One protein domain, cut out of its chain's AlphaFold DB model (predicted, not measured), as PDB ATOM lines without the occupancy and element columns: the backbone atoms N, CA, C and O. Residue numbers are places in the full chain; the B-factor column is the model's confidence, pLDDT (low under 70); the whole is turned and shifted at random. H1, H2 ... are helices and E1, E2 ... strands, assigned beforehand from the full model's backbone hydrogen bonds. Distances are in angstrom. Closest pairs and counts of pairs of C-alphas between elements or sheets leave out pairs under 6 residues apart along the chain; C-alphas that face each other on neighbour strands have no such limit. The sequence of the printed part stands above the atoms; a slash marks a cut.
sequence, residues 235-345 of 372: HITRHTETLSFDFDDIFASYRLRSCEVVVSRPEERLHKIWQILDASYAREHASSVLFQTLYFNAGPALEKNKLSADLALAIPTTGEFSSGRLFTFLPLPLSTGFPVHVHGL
ATOM      1  N   HIS A 235       8.951  51.917 -45.783       98.69
ATOM      2  CA  HIS A 235       8.130  50.958 -45.064       98.69
ATOM      3  C   HIS A 235       9.013  49.941 -44.345       98.69
ATOM      4  O   HIS A 235       9.982  49.448 -44.926       98.69
ATOM      5  N   ILE A 236       8.658  49.607 -43.104       98.31
ATOM      6  CA  ILE A 236       9.267  48.512 -42.352       98.31
ATOM      7  C   ILE A 236       8.244  47.407 -42.076       98.31
ATOM      8  O   ILE A 236       7.214  47.626 -41.435       98.31
ATOM      9  N   THR A 237       8.578  46.190 -42.489       97.62
ATOM     10  CA  THR A 237       7.863  44.973 -42.097       97.62
ATOM     11  C   THR A 237       8.599  44.351 -40.919       97.62
ATOM     12  O   THR A 237       9.778  44.020 -41.033       97.62
ATOM     13  N   ARG A 238       7.927  44.199 -39.775       94.19
ATOM     14  CA  ARG A 238       8.488  43.556 -38.576       94.19
ATOM     15  C   ARG A 238       7.943  42.135 -38.477       94.19
ATOM     16  O   ARG A 238       6.732  41.955 -38.372       94.19
ATOM     17  N   HIS A 239       8.820  41.138 -38.507       90.44
ATOM     18  CA  HIS A 239       8.419  39.734 -38.431       90.44
ATOM     19  C   HIS A 239       8.219  39.305 -36.975       90.44
ATOM     20  O   HIS A 239       8.936  39.744 -36.079       90.44
ATOM     21  N   THR A 240       7.205  38.469 -36.731       69.62
ATOM     22  CA  THR A 240       6.824  38.032 -35.371       69.62
ATOM     23  C   THR A 240       7.623  36.814 -34.899       69.62
ATOM     24  O   THR A 240       7.698  36.563 -33.696       69.62
ATOM     25  N   GLU A 241       8.246  36.072 -35.820       67.50
ATOM     26  CA  GLU A 241       9.075  34.918 -35.476       67.50
ATOM     27  C   GLU A 241      10.225  35.351 -34.565       67.50
ATOM     28  O   GLU A 241      11.102  36.129 -34.934       67.50
ATOM     29  N   THR A 242      10.147  34.868 -33.330       64.12
ATOM     30  CA  THR A 242      11.056  35.187 -32.241       64.12
ATOM     31  C   THR A 242      11.748  33.898 -31.849       64.12
ATOM     32  O   THR A 242      11.097  32.968 -31.374       64.12
ATOM     33  N   LEU A 243      13.066  33.853 -32.019       72.00
ATOM     34  CA  LEU A 243      13.879  32.839 -31.358       72.00
ATOM     35  C   LEU A 243      14.262  33.384 -29.984       72.00
ATOM     36  O   LEU A 243      14.936  34.413 -29.883       72.00
ATOM     37  N   SER A 244      13.779  32.721 -28.935       68.88
ATOM     38  CA  SER A 244      14.267  32.916 -27.573       68.88
ATOM     39  C   SER A 244      15.479  32.023 -27.353       68.88
ATOM     40  O   SER A 244      15.437  30.835 -27.680       68.88
ATOM     41  N   PHE A 245      16.544  32.590 -26.799       68.50
ATOM     42  CA  PHE A 245      17.751  31.847 -26.454       68.50
ATOM     43  C   PHE A 245      17.871  31.773 -24.940       68.50
ATOM     44  O   PHE A 245      17.859  32.809 -24.275       68.50
ATOM     45  N   ASP A 246      18.040  30.558 -24.432       62.47
ATOM     46  CA  ASP A 246      18.500  30.329 -23.070       62.47
ATOM     47  C   ASP A 246      20.031  30.301 -23.118       62.47
ATOM     48  O   ASP A 246      20.644  29.297 -23.484       62.47
ATOM     49  N   PHE A 247      20.654  31.442 -22.835       66.38
ATOM     50  CA  PHE A 247      22.076  31.467 -22.503       66.38
ATOM     51  C   PHE A 247      22.245  31.109 -21.020       66.38
ATOM     52  O   PHE A 247      21.304  31.231 -20.239       66.38
ATOM     53  N   ASP A 248      23.457  30.729 -20.603       64.38
ATOM     54  CA  ASP A 248      23.772  30.447 -19.187       64.38
ATOM     55  C   ASP A 248      23.584  31.671 -18.255       64.38
ATOM     56  O   ASP A 248      23.710  31.561 -17.033       64.38
ATOM     57  N   ASP A 249      23.277  32.847 -18.815       68.06
ATOM     58  CA  ASP A 249      22.912  34.046 -18.068       68.06
ATOM     59  C   ASP A 249      21.427  34.022 -17.667       68.06
ATOM     60  O   ASP A 249      20.546  34.490 -18.386       68.06
ATOM     61  N   ILE A 250      21.157  33.508 -16.465       67.44
ATOM     62  CA  ILE A 250      19.811  33.443 -15.870       67.44
ATOM     63  C   ILE A 250      19.153  34.817 -15.645       67.44
ATOM     64  O   ILE A 250      17.980  34.875 -15.269       67.44
ATOM     65  N   PHE A 251      19.890  35.920 -15.804       70.69
ATOM     66  CA  PHE A 251      19.399  37.271 -15.534       70.69
ATOM     67  C   PHE A 251      18.967  38.029 -16.789       70.69
ATOM     68  O   PHE A 251      18.422  39.133 -16.662       70.69
ATOM     69  N   ALA A 252      19.184  37.449 -17.971       79.19
ATOM     70  CA  ALA A 252      18.915  38.074 -19.253       79.19
ATOM     71  C   ALA A 252      17.935  37.250 -20.091       79.19
ATOM     72  O   ALA A 252      18.007  36.028 -20.171       79.19
ATOM     73  N   SER A 253      17.019  37.947 -20.755       84.31
ATOM     74  CA  SER A 253      16.178  37.372 -21.799       84.31
ATOM     75  C   SER A 253      16.637  37.893 -23.153       84.31
ATOM     76  O   SER A 253      16.866  39.094 -23.319       84.31
ATOM     77  N   TYR A 254      16.771  36.985 -24.117       87.62
ATOM     78  CA  TYR A 254      17.232  37.308 -25.461       87.62
ATOM     79  C   TYR A 254      16.156  36.983 -26.481       87.62
ATOM     80  O   TYR A 254      15.514  35.932 -26.425       87.62
ATOM     81  N   ARG A 255      15.985  37.888 -27.439       88.81
ATOM     82  CA  ARG A 255      15.047  37.754 -28.544       88.81
ATOM     83  C   ARG A 255      15.752  38.119 -29.835       88.81
ATOM     84  O   ARG A 255      16.229  39.237 -29.975       88.81
ATOM     85  N   LEU A 256      15.769  37.199 -30.791       91.00
ATOM     86  CA  LEU A 256      16.132  37.527 -32.167       91.00
ATOM     87  C   LEU A 256      14.862  37.731 -32.985       91.00
ATOM     88  O   LEU A 256      13.987  36.865 -32.989       91.00
ATOM     89  N   ARG A 257      14.789  38.863 -33.680       92.69
ATOM     90  CA  ARG A 257      13.714  39.212 -34.611       92.69
ATOM     91  C   ARG A 257      14.300  39.721 -35.922       92.69
ATOM     92  O   ARG A 257      15.392  40.286 -35.941       92.69
ATOM     93  N   SER A 258      13.549  39.579 -37.006       93.94
ATOM     94  CA  SER A 258      13.923  40.120 -38.310       93.94
ATOM     95  C   SER A 258      12.978  41.239 -38.738       93.94
ATOM     96  O   SER A 258      11.794  41.271 -38.388       93.94
ATOM     97  N   CYS A 259      13.502  42.188 -39.504       95.31
ATOM     98  CA  CYS A 259      12.679  43.185 -40.171       95.31
ATOM     99  C   CYS A 259      13.212  43.522 -41.558       95.31
ATOM    100  O   CYS A 259      14.411  43.445 -41.822       95.31
ATOM    101  N   GLU A 260      12.305  43.932 -42.430       96.62
ATOM    102  CA  GLU A 260      12.607  44.336 -43.796       96.62
ATOM    103  C   GLU A 260      12.290  45.810 -43.958       96.62
ATOM    104  O   GLU A 260      11.171  46.230 -43.684       96.62
ATOM    105  N   VAL A 261      13.267  46.589 -44.409       97.56
ATOM    106  CA  VAL A 261      13.110  48.012 -44.697       97.56
ATOM    107  C   VAL A 261      13.141  48.195 -46.206       97.56
ATOM    108  O   VAL A 261      14.114  47.822 -46.866       97.56
ATOM    109  N   VAL A 262      12.074  48.775 -46.751       98.06
ATOM    110  CA  VAL A 262      11.957  49.137 -48.164       98.06
ATOM    111  C   VAL A 262      11.896  50.651 -48.265       98.06
ATOM    112  O   VAL A 262      10.964  51.266 -47.753       98.06
ATOM    113  N   VAL A 263      12.868  51.248 -48.952       98.00
ATOM    114  CA  VAL A 263      12.912  52.689 -49.226       98.00
ATOM    115  C   VAL A 263      12.763  52.898 -50.724       98.00
ATOM    116  O   VAL A 263      13.480  52.275 -51.502       98.00
ATOM    117  N   SER A 264      11.853  53.774 -51.138       97.94
ATOM    118  CA  SER A 264      11.715  54.182 -52.541       97.94
ATOM    119  C   SER A 264      11.948  55.682 -52.666       97.94
ATOM    120  O   SER A 264      11.333  56.468 -51.948       97.94
ATOM    121  N   ARG A 265      12.841  56.060 -53.577       94.94
ATOM    122  CA  ARG A 265      13.251  57.418 -53.968       94.94
ATOM    123  C   ARG A 265      13.100  57.526 -55.503       94.94
ATOM    124  O   ARG A 265      12.930  56.490 -56.147       94.94
ATOM    125  N   PRO A 266      13.181  58.713 -56.135       87.50
ATOM    126  CA  PRO A 266      12.857  58.865 -57.559       87.50
ATOM    127  C   PRO A 266      13.727  58.013 -58.496       87.50
ATOM    128  O   PRO A 266      13.256  57.568 -59.537       87.50
ATOM    129  N   GLU A 267      14.977  57.754 -58.111       89.25
ATOM    130  CA  GLU A 267      15.967  57.035 -58.927       89.25
ATOM    131  C   GLU A 267      16.395  55.695 -58.311       89.25
ATOM    132  O   GLU A 267      17.246  54.998 -58.858       89.25
ATOM    133  N   GLU A 268      15.839  55.320 -57.157       93.62
ATOM    134  CA  GLU A 268      16.367  54.216 -56.361       93.62
ATOM    135  C   GLU A 268      15.268  53.530 -55.550       93.62
ATOM    136  O   GLU A 268      14.442  54.178 -54.904       93.62
ATOM    137  N   ARG A 269      15.303  52.197 -55.520       95.81
ATOM    138  CA  ARG A 269      14.537  51.398 -54.569       95.81
ATOM    139  C   ARG A 269      15.482  50.481 -53.808       95.81
ATOM    140  O   ARG A 269      16.087  49.589 -54.396       95.81
ATOM    141  N   LEU A 270      15.576  50.697 -52.504       94.44
ATOM    142  CA  LEU A 270      16.391  49.906 -51.594       94.44
ATOM    143  C   LEU A 270      15.517  48.921 -50.833       94.44
ATOM    144  O   LEU A 270      14.414  49.251 -50.397       94.44
ATOM    145  N   HIS A 271      16.042  47.717 -50.640       95.81
ATOM    146  CA  HIS A 271      15.463  46.695 -49.778       95.81
ATOM    147  C   HIS A 271      16.580  46.117 -48.919       95.81
ATOM    148  O   HIS A 271      17.558  45.583 -49.441       95.81
ATOM    149  N   LYS A 272      16.462  46.281 -47.600       94.31
ATOM    150  CA  LYS A 272      17.430  45.784 -46.620       94.31
ATOM    151  C   LYS A 272      16.725  44.924 -45.589       94.31
ATOM    152  O   LYS A 272      15.692  45.313 -45.051       94.31
ATOM    153  N   ILE A 273      17.320  43.778 -45.291       95.25
ATOM    154  CA  ILE A 273      16.867  42.887 -44.228       95.25
ATOM    155  C   ILE A 273      17.815  43.062 -43.044       95.25
ATOM    156  O   ILE A 273      19.037  43.074 -43.198       95.25
ATOM    157  N   TRP A 274      17.235  43.218 -41.861       95.19
ATOM    158  CA  TRP A 274      17.948  43.420 -40.611       95.19
ATOM    159  C   TRP A 274      17.602  42.305 -39.639       95.19
ATOM    160  O   TRP A 274      16.437  41.938 -39.486       95.19
ATOM    161  N   GLN A 275      18.624  41.797 -38.961       94.44
ATOM    162  CA  GLN A 275      18.476  40.971 -37.771       94.44
ATOM    163  C   GLN A 275      18.655  41.865 -36.556       94.44
ATOM    164  O   GLN A 275      19.609  42.644 -36.498       94.44
ATOM    165  N   ILE A 276      17.733  41.770 -35.606       94.62
ATOM    166  CA  ILE A 276      17.769  42.545 -34.375       94.62
ATOM    167  C   ILE A 276      17.778  41.592 -33.191       94.62
ATOM    168  O   ILE A 276      16.830  40.834 -32.991       94.62
ATOM    169  N   LEU A 277      18.868  41.631 -32.429       93.31
ATOM    170  CA  LEU A 277      19.007  40.926 -31.164       93.31
ATOM    171  C   LEU A 277      18.627  41.885 -30.039       93.31
ATOM    172  O   LEU A 277      19.395  42.796 -29.733       93.31
ATOM    173  N   ASP A 278      17.462  41.682 -29.439       91.19
ATOM    174  CA  ASP A 278      17.065  42.358 -28.211       91.19
ATOM    175  C   ASP A 278      17.561  41.545 -27.001       91.19
ATOM    176  O   ASP A 278      17.443  40.317 -26.964       91.19
ATOM    177  N   ALA A 279      18.103  42.236 -26.005       90.38
ATOM    178  CA  ALA A 279      18.502  41.695 -24.715       90.38
ATOM    179  C   ALA A 279      17.864  42.539 -23.610       90.38
ATOM    180  O   ALA A 279      17.965  43.766 -23.628       90.38
ATOM    181  N   SER A 280      17.220  41.891 -22.645       88.50
ATOM    182  CA  SER A 280      16.589  42.558 -21.506       88.50
ATOM    183  C   SER A 280      17.039  41.903 -20.212       88.50
ATOM    184  O   SER A 280      16.885  40.690 -20.048       88.50
ATOM    185  N   TYR A 281      17.597  42.703 -19.304       86.12
ATOM    186  CA  TYR A 281      18.089  42.241 -18.008       86.12
ATOM    187  C   TYR A 281      17.103  42.588 -16.894       86.12
ATOM    188  O   TYR A 281      16.548  43.693 -16.854       86.12
ATOM    189  N   ALA A 282      16.931  41.669 -15.941       83.50
ATOM    190  CA  ALA A 282      16.097  41.907 -14.767       83.50
ATOM    191  C   ALA A 282      16.552  43.169 -14.012       83.50
ATOM    192  O   ALA A 282      17.746  43.390 -13.774       83.50
ATOM    193  N   ARG A 283      15.596  44.008 -13.601       80.00
ATOM    194  CA  ARG A 283      15.883  45.304 -12.964       80.00
ATOM    195  C   ARG A 283      16.662  45.140 -11.662       80.00
ATOM    196  O   ARG A 283      17.524  45.963 -11.348       80.00
ATOM    197  N   GLU A 284      16.363  44.093 -10.906       82.19
ATOM    198  CA  GLU A 284      17.024  43.741  -9.653       82.19
ATOM    199  C   GLU A 284      18.500  43.423  -9.906       82.19
ATOM    200  O   GLU A 284      19.372  43.904  -9.180       82.19
ATOM    201  N   HIS A 285      18.782  42.687 -10.984       83.69
ATOM    202  CA  HIS A 285      20.140  42.364 -11.397       83.69
ATOM    203  C   HIS A 285      20.899  43.622 -11.840       83.69
ATOM    204  O   HIS A 285      21.969  43.912 -11.305       83.69
ATOM    205  N   ALA A 286      20.310  44.436 -12.724       83.12
ATOM    206  CA  ALA A 286      20.904  45.702 -13.156       83.12
ATOM    207  C   ALA A 286      21.192  46.646 -11.971       83.12
ATOM    208  O   ALA A 286      22.260  47.254 -11.888       83.12
ATOM    209  N   SER A 287      20.270  46.723 -11.005       83.38
ATOM    210  CA  SER A 287      20.449  47.515  -9.782       83.38
ATOM    211  C   SER A 287      21.574  46.970  -8.899       83.38
ATOM    212  O   SER A 287      22.310  47.760  -8.309       83.38
ATOM    213  N   SER A 288      21.737  45.644  -8.819       84.50
ATOM    214  CA  SER A 288      22.830  44.999  -8.081       84.50
ATOM    215  C   SER A 288      24.193  45.291  -8.710       84.50
ATOM    216  O   SER A 288      25.131  45.641  -7.995       84.50
ATOM    217  N   VAL A 289      24.306  45.209 -10.039       84.44
ATOM    218  CA  VAL A 289      25.540  45.557 -10.766       84.44
ATOM    219  C   VAL A 289      25.896  47.028 -10.539       84.44
ATOM    220  O   VAL A 289      27.026  47.350 -10.177       84.44
ATOM    221  N   LEU A 290      24.921  47.935 -10.648       82.81
ATOM    222  CA  LEU A 290      25.147  49.355 -10.370       82.81
ATOM    223  C   LEU A 290      25.513  49.618  -8.908       82.81
ATOM    224  O   LEU A 290      26.345  50.480  -8.646       82.81
ATOM    225  N   PHE A 291      24.941  48.881  -7.953       84.44
ATOM    226  CA  PHE A 291      25.313  49.000  -6.544       84.44
ATOM    227  C   PHE A 291      26.789  48.654  -6.314       84.44
ATOM    228  O   PHE A 291      27.449  49.335  -5.534       84.44
ATOM    229  N   GLN A 292      27.324  47.645  -7.010       83.75
ATOM    230  CA  GLN A 292      28.740  47.269  -6.908       83.75
ATOM    231  C   GLN A 292      29.676  48.367  -7.437       83.75
ATOM    232  O   GLN A 292      30.746  48.575  -6.872       83.75
ATOM    233  N   THR A 293      29.261  49.097  -8.474       79.12
ATOM    234  CA  THR A 293      30.061  50.178  -9.073       79.12
ATOM    235  C   THR A 293      29.912  51.504  -8.325       79.12
ATOM    236  O   THR A 293      30.887  52.215  -8.094       79.12
ATOM    237  N   LEU A 294      28.680  51.854  -7.951       79.06
ATOM    238  CA  LEU A 294      28.322  53.164  -7.405       79.06
ATOM    239  C   LEU A 294      28.311  53.195  -5.869       79.06
ATOM    240  O   LEU A 294      28.317  54.278  -5.285       79.06
ATOM    241  N   TYR A 295      28.291  52.033  -5.210       79.50
ATOM    242  CA  TYR A 295      28.194  51.864  -3.754       79.50
ATOM    243  C   TYR A 295      26.910  52.440  -3.120       79.50
ATOM    244  O   TYR A 295      26.888  52.776  -1.935       79.50
ATOM    245  N   PHE A 296      25.815  52.563  -3.883       79.25
ATOM    246  CA  PHE A 296      24.486  52.918  -3.364       79.25
ATOM    247  C   PHE A 296      23.351  52.364  -4.244       79.25
ATOM    248  O   PHE A 296      23.556  52.026  -5.407       79.25
ATOM    249  N   ASN A 297      22.133  52.257  -3.691       80.69
ATOM    250  CA  ASN A 297      20.983  51.688  -4.408       80.69
ATOM    251  C   ASN A 297      20.477  52.645  -5.503       80.69
ATOM    252  O   ASN A 297      19.928  53.710  -5.206       80.69
ATOM    253  N   ALA A 298      20.647  52.246  -6.767       78.25
ATOM    254  CA  ALA A 298      20.222  53.027  -7.921       78.25
ATOM    255  C   ALA A 298      18.774  52.780  -8.373       78.25
ATOM    256  O   ALA A 298      18.239  53.605  -9.113       78.25
ATOM    257  N   GLY A 299      18.114  51.725  -7.881       80.12
ATOM    258  CA  GLY A 299      16.765  51.319  -8.293       80.12
ATOM    259  C   GLY A 299      15.736  52.462  -8.330       80.12
ATOM    260  O   GLY A 299      15.152  52.697  -9.390       80.12
ATOM    261  N   PRO A 300      15.570  53.256  -7.249       80.69
ATOM    262  CA  PRO A 300      14.614  54.369  -7.233       80.69
ATOM    263  C   PRO A 300      14.877  55.434  -8.305       80.69
ATOM    264  O   PRO A 300      13.950  56.059  -8.817       80.69
ATOM    265  N   ALA A 301      16.143  55.664  -8.654       73.62
ATOM    266  CA  ALA A 301      16.505  56.659  -9.653       73.62
ATOM    267  C   ALA A 301      16.384  56.137 -11.081       73.62
ATOM    268  O   ALA A 301      15.998  56.915 -11.953       73.62
ATOM    269  N   LEU A 302      16.666  54.849 -11.317       75.44
ATOM    270  CA  LEU A 302      16.362  54.196 -12.591       75.44
ATOM    271  C   LEU A 302      14.868  54.319 -12.889       75.44
ATOM    272  O   LEU A 302      14.485  54.758 -13.968       75.44
ATOM    273  N   GLU A 303      14.029  54.045 -11.890       76.12
ATOM    274  CA  GLU A 303      12.575  54.124 -12.009       76.12
ATOM    275  C   GLU A 303      12.092  55.567 -12.226       76.12
ATOM    276  O   GLU A 303      11.383  55.850 -13.192       76.12
ATOM    277  N   LYS A 304      12.574  56.518 -11.413       72.69
ATOM    278  CA  LYS A 304      12.288  57.956 -11.571       72.69
ATOM    279  C   LYS A 304      12.690  58.497 -12.948       72.69
ATOM    280  O   LYS A 304      12.032  59.398 -13.469       72.69
ATOM    281  N   ASN A 305      13.783  57.991 -13.519       68.69
ATOM    282  CA  ASN A 305      14.307  58.435 -14.809       68.69
ATOM    283  C   ASN A 305      13.872  57.565 -15.990       68.69
ATOM    284  O   ASN A 305      14.250  57.899 -17.112       68.69
ATOM    285  N   LYS A 306      13.053  56.530 -15.755       72.25
ATOM    286  CA  LYS A 306      12.589  55.570 -16.765       72.25
ATOM    287  C   LYS A 306      13.744  54.891 -17.521       72.25
ATOM    288  O   LYS A 306      13.647  54.664 -18.720       72.25
ATOM    289  N   LEU A 307      14.846  54.608 -16.829       75.50
ATOM    290  CA  LEU A 307      15.975  53.866 -17.387       75.50
ATOM    291  C   LEU A 307      15.707  52.363 -17.254       75.50
ATOM    292  O   LEU A 307      15.249  51.900 -16.207       75.50
ATOM    293  N   SER A 308      16.008  51.608 -18.305       81.00
ATOM    294  CA  SER A 308      15.948  50.146 -18.316       81.00
ATOM    295  C   SER A 308      17.268  49.567 -18.810       81.00
ATOM    296  O   SER A 308      18.034  50.236 -19.505       81.00
ATOM    297  N   ALA A 309      17.536  48.320 -18.430       85.25
ATOM    298  CA  ALA A 309      18.667  47.549 -18.928       85.25
ATOM    299  C   ALA A 309      18.261  46.771 -20.189       85.25
ATOM    300  O   ALA A 309      18.561  45.588 -20.318       85.25
ATOM    301  N   ASP A 310      17.536  47.433 -21.091       88.25
ATOM    302  CA  ASP A 310      17.170  46.874 -22.389       88.25
ATOM    303  C   ASP A 310      18.144  47.390 -23.445       88.25
ATOM    304  O   ASP A 310      18.387  48.597 -23.564       88.25
ATOM    305  N   LEU A 311      18.685  46.467 -24.229       92.00
ATOM    306  CA  LEU A 311      19.601  46.731 -25.325       92.00
ATOM    307  C   LEU A 311      19.066  46.051 -26.581       92.00
ATOM    308  O   LEU A 311      18.519  44.956 -26.506       92.00
ATOM    309  N   ALA A 312      19.264  46.661 -27.743       93.94
ATOM    310  CA  ALA A 312      19.072  45.965 -29.005       93.94
ATOM    311  C   ALA A 312      20.222  46.233 -29.972       93.94
ATOM    312  O   ALA A 312      20.720  47.354 -30.069       93.94
ATOM    313  N   LEU A 313      20.641  45.199 -30.696       95.31
ATOM    314  CA  LEU A 313      21.680  45.276 -31.717       95.31
ATOM    315  C   LEU A 313      21.061  44.974 -33.075       95.31
ATOM    316  O   LEU A 313      20.547  43.874 -33.260       95.31
ATOM    317  N   ALA A 314      21.116  45.916 -34.017       95.50
ATOM    318  CA  ALA A 314      20.659  45.690 -35.386       95.50
ATOM    319  C   ALA A 314      21.844  45.507 -36.339       95.50
ATOM    320  O   ALA A 314      22.754  46.340 -36.393       95.50
ATOM    321  N   ILE A 315      21.801  44.412 -37.093       93.62
ATOM    322  CA  ILE A 315      22.846  43.983 -38.022       93.62
ATOM    323  C   ILE A 315      22.192  43.730 -39.383       93.62
ATOM    324  O   ILE A 315      21.205  42.986 -39.446       93.62
ATOM    325  N   PRO A 316      22.685  44.333 -40.476       92.50
ATOM    326  CA  PRO A 316      22.146  44.044 -41.794       92.50
ATOM    327  C   PRO A 316      22.579  42.638 -42.224       92.50
ATOM    328  O   PRO A 316      23.715  42.228 -41.993       92.50
ATOM    329  N   THR A 317      21.689  41.879 -42.865       89.12
ATOM    330  CA  THR A 317      22.037  40.537 -43.373       89.12
ATOM    331  C   THR A 317      22.834  40.584 -44.672       89.12
ATOM    332  O   THR A 317      23.353  39.562 -45.116       89.12
ATOM    333  N   THR A 318      22.874  41.743 -45.328       80.56
ATOM    334  CA  THR A 318      23.514  41.951 -46.625       80.56
ATOM    335  C   THR A 318      24.297  43.262 -46.642       80.56
ATOM    336  O   THR A 318      23.916  44.242 -46.001       80.56
ATOM    337  N   GLY A 319      25.375  43.285 -47.429       73.62
ATOM    338  CA  GLY A 319      26.244  44.452 -47.604       73.62
ATOM    339  C   GLY A 319      27.379  44.542 -46.581       73.62
ATOM    340  O   GLY A 319      27.341  43.928 -45.517       73.62
ATOM    341  N   GLU A 320      28.411  45.313 -46.925       72.62
ATOM    342  CA  GLU A 320      29.463  45.675 -45.977       72.62
ATOM    343  C   GLU A 320      28.932  46.735 -45.008       72.62
ATOM    344  O   GLU A 320      28.403  47.768 -45.420       72.62
ATOM    345  N   PHE A 321      29.070  46.478 -43.709       77.62
ATOM    346  CA  PHE A 321      28.615  47.379 -42.659       77.62
ATOM    347  C   PHE A 321      29.729  47.553 -41.627       77.62
ATOM    348  O   PHE A 321      30.030  46.643 -40.859       77.62
ATOM    349  N   SER A 322      30.382  48.713 -41.654       75.31
ATOM    350  CA  SER A 322      31.618  48.968 -40.902       75.31
ATOM    351  C   SER A 322      31.450  49.930 -39.728       75.31
ATOM    352  O   SER A 322      32.309  49.967 -38.853       75.31
ATOM    353  N   SER A 323      30.363  50.709 -39.684       87.75
ATOM    354  CA  SER A 323      30.121  51.662 -38.601       87.75
ATOM    355  C   SER A 323      28.635  51.943 -38.404       87.75
ATOM    356  O   SER A 323      27.965  52.508 -39.268       87.75
ATOM    357  N   GLY A 324      28.115  51.568 -37.241       92.00
ATOM    358  CA  GLY A 324      26.751  51.842 -36.827       92.00
ATOM    359  C   GLY A 324      26.629  53.066 -35.926       92.00
ATOM    360  O   GLY A 324      27.609  53.613 -35.421       92.00
ATOM    361  N   ARG A 325      25.386  53.502 -35.715       93.75
ATOM    362  CA  ARG A 325      24.999  54.601 -34.830       93.75
ATOM    363  C   ARG A 325      24.433  54.098 -33.503       93.75
ATOM    364  O   ARG A 325      23.938  52.972 -33.420       93.75
ATOM    365  N   LEU A 326      24.480  54.967 -32.495       93.81
ATOM    366  CA  LEU A 326      23.674  54.813 -31.285       93.81
ATOM    367  C   LEU A 326      22.223  55.207 -31.560       93.81
ATOM    368  O   LEU A 326      21.956  56.126 -32.332       93.81
ATOM    369  N   PHE A 327      21.295  54.540 -30.888       93.50
ATOM    370  CA  PHE A 327      19.864  54.788 -30.958       93.50
ATOM    371  C   PHE A 327      19.269  54.890 -29.559       93.50
ATOM    372  O   PHE A 327      19.624  54.141 -28.650       93.50
ATOM    373  N   THR A 328      18.274  55.757 -29.437       89.56
ATOM    374  CA  THR A 328      17.289  55.727 -28.353       89.56
ATOM    375  C   THR A 328      15.936  55.855 -29.032       89.56
ATOM    376  O   THR A 328      15.458  56.969 -29.251       89.56
ATOM    377  N   PHE A 329      15.407  54.707 -29.471       90.81
ATOM    378  CA  PHE A 329      14.366  54.503 -30.495       90.81
ATOM    379  C   PHE A 329      14.699  55.068 -31.885       90.81
ATOM    380  O   PHE A 329      14.625  54.356 -32.883       90.81
ATOM    381  N   LEU A 330      15.147  56.316 -31.947       93.56
ATOM    382  CA  LEU A 330      15.598  57.009 -33.149       93.56
ATOM    383  C   LEU A 330      17.128  57.136 -33.171       93.56
ATOM    384  O   LEU A 330      17.760  57.129 -32.105       93.56
ATOM    385  N   PRO A 331      17.741  57.264 -34.362       93.19
ATOM    386  CA  PRO A 331      19.187  57.359 -34.486       93.19
ATOM    387  C   PRO A 331      19.698  58.653 -33.849       93.19
ATOM    388  O   PRO A 331      19.186  59.745 -34.104       93.19
ATOM    389  N   LEU A 332      20.748  58.546 -33.042       91.25
ATOM    390  CA  LEU A 332      21.483  59.668 -32.462       91.25
ATOM    391  C   LEU A 332      22.593  60.116 -33.425       91.25
ATOM    392  O   LEU A 332      23.040  59.323 -34.260       91.25
ATOM    393  N   PRO A 333      23.073  61.371 -33.359       87.31
ATOM    394  CA  PRO A 333      24.177  61.863 -34.191       87.31
ATOM    395  C   PRO A 333      25.547  61.358 -33.686       87.31
ATOM    396  O   PRO A 333      26.537  62.077 -33.702       87.31
ATOM    397  N   LEU A 334      25.597  60.112 -33.206       89.06
ATOM    398  CA  LEU A 334      26.760  59.485 -32.592       89.06
ATOM    399  C   LEU A 334      27.082  58.194 -33.340       89.06
ATOM    400  O   LEU A 334      26.274  57.260 -33.365       89.06
ATOM    401  N   SER A 335      28.264  58.156 -33.951       88.81
ATOM    402  CA  SER A 335      28.831  56.938 -34.527       88.81
ATOM    403  C   SER A 335      29.485  56.103 -33.428       88.81
ATOM    404  O   SER A 335      30.099  56.638 -32.509       88.81
ATOM    405  N   THR A 336      29.337  54.787 -33.528       89.06
ATOM    406  CA  THR A 336      29.900  53.826 -32.571       89.06
ATOM    407  C   THR A 336      31.235  53.248 -33.024       89.06
ATOM    408  O   THR A 336      31.988  52.748 -32.196       89.06
ATOM    409  N   GLY A 337      31.516  53.260 -34.333       88.31
ATOM    410  CA  GLY A 337      32.630  52.515 -34.924       88.31
ATOM    411  C   GLY A 337      32.455  50.988 -34.912       88.31
ATOM    412  O   GLY A 337      33.328  50.283 -35.409       88.31
ATOM    413  N   PHE A 338      31.350  50.463 -34.373       90.12
ATOM    414  CA  PHE A 338      31.045  49.034 -34.403       90.12
ATOM    415  C   PHE A 338      30.267  48.667 -35.668       90.12
ATOM    416  O   PHE A 338      29.452  49.465 -36.128       90.12
ATOM    417  N   PRO A 339      30.403  47.436 -36.190       91.19
ATOM    418  CA  PRO A 339      29.612  46.949 -37.316       91.19
ATOM    419  C   PRO A 339      28.186  46.545 -36.890       91.19
ATOM    420  O   PRO A 339      27.616  45.600 -37.427       91.19
ATOM    421  N   VAL A 340      27.595  47.254 -35.921       93.81
ATOM    422  CA  VAL A 340      26.197  47.090 -35.501       93.81
ATOM    423  C   VAL A 340      25.576  48.440 -35.137       93.81
ATOM    424  O   VAL A 340      26.254  49.330 -34.621       93.81
ATOM    425  N   HIS A 341      24.278  48.607 -35.373       96.06
ATOM    426  CA  HIS A 341      23.503  49.669 -34.729       96.06
ATOM    427  C   HIS A 341      23.159  49.255 -33.303       96.06
ATOM    428  O   HIS A 341      22.721  48.128 -33.086       96.06
ATOM    429  N   VAL A 342      23.328  50.165 -32.343       95.62
ATOM    430  CA  VAL A 342      23.121  49.873 -30.919       95.62
ATOM    431  C   VAL A 342      22.006  50.749 -30.379       95.62
ATOM    432  O   VAL A 342      22.117  51.971 -30.373       95.62
ATOM    433  N   HIS A 343      20.947  50.124 -29.891       94.50
ATOM    434  CA  HIS A 343      19.814  50.776 -29.262       94.50
ATOM    435  C   HIS A 343      19.811  50.538 -27.756       94.50
ATOM    436  O   HIS A 343      19.960  49.403 -27.311       94.50
ATOM    437  N   GLY A 344      19.578  51.600 -26.988       90.19
ATOM    438  CA  GLY A 344      19.400  51.538 -25.543       90.19
ATOM    439  C   GLY A 344      18.900  52.862 -24.968       90.19
ATOM    440  O   GLY A 344      18.934  53.914 -25.620       90.19
ATOM    441  N   LEU A 345      18.437  52.820 -23.719       84.75
ATOM    442  CA  LEU A 345      18.042  54.014 -22.968       84.75
ATOM    443  C   LEU A 345      19.269  54.677 -22.335       84.75
ATOM    444  O   LEU A 345      19.515  54.572 -21.135       84.75
TER     445      LEU A 345
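This is residues 235 to 345 of the 372 residues of an uncharacterized protein of Moniliophthora roreri (UniProt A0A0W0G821). One twisted sheet makes a long wall, built on the hairpin E3 and E4, with short strands along both sides of it: E1 and E2 beside E3, then E5, E8, E6 and E7 in turn beyond E4. Two short helices, H1 and H2, lie past the end where E4 finishes, and the turn of the hairpin lies at the opposite end of the long axis. The printed part has 111 residues with eight named strands and two named helices, in the order E1 E2 E3 E4 H1 H2 E5 E6 E7 E8. The branched sheet is mixed, antiparallel but for E6 and E8, and the class is mixed, helices and strands. The whole is loose, with a radius of gyration of the C-alphas of 16.9 A, and elongated, spanning 56 by 32 by 24 A.

E3, residues 252 to 265, is 40.1 A long and begins at C-alpha 252 (18.915, 38.074, -19.253). E4, residues 268 to 281, is 40.2 A long. E1 is residues 235 to 238, from C-alpha 235 (8.130, 50.958, -45.064), and E2 is residues 243 to 245. E5, residues 310 to 316, is 20.2 A long. E6 is residues 325 to 328, E7 residues 330 to 335, and E8 residues 341 to 344, ending at C-alpha 344 (19.400, 51.538, -25.543). H1, residues 283 to 294, is 15.7 A long, and H2 is residues 299 to 305.

E2, E3 and E4 form a meander, each strand the antiparallel neighbour of the one before. In the hairpin E3 and E4, N 257 and O 276 are 2.9 A apart, within hydrogen-bond range. The pairing of E3 is staggered: on one side of it lie E2, beside residues 254 to 256, with N 256 and O 243 at 3.0 A, and E1, beside residues 259 to 262, with N 237 and O 260 at 2.9 A. On the other side of E4 from E3 lies E5, antiparallel, with N 277 and O 313 at 2.9 A. E5 and E8 are antiparallel, with N 312 and O 343 at 2.9 A. E8 and E6 are parallel, with N 327 and O 342 at 2.7 A. E6 and E7 are a hairpin, with N 332 and O 326 at 2.8 A. H1, with residues 283 to 287 alone, only just touches H2, with 3 pairs of C-alphas within 8 A; the closest C-alphas are those of Ser 287 and Gly 299, 5.5 A apart, and the helices are about perpendicular at 81 degrees. H1 is not on the sheet, but only just, with 4 pairs of C-alphas within 10 A, and H2 is not on it. In H1 and H2 every O i to N i+4 pair is within hydrogen-bond range.

The two C-alphas farthest apart are those of Glu 267 and Tyr 295, at 56.7 A. The printed part has no cut, and no link is long. The mean pLDDT of the printed part is 85.7; residues 240 to 242, 244 to 250 and 305 are under 70.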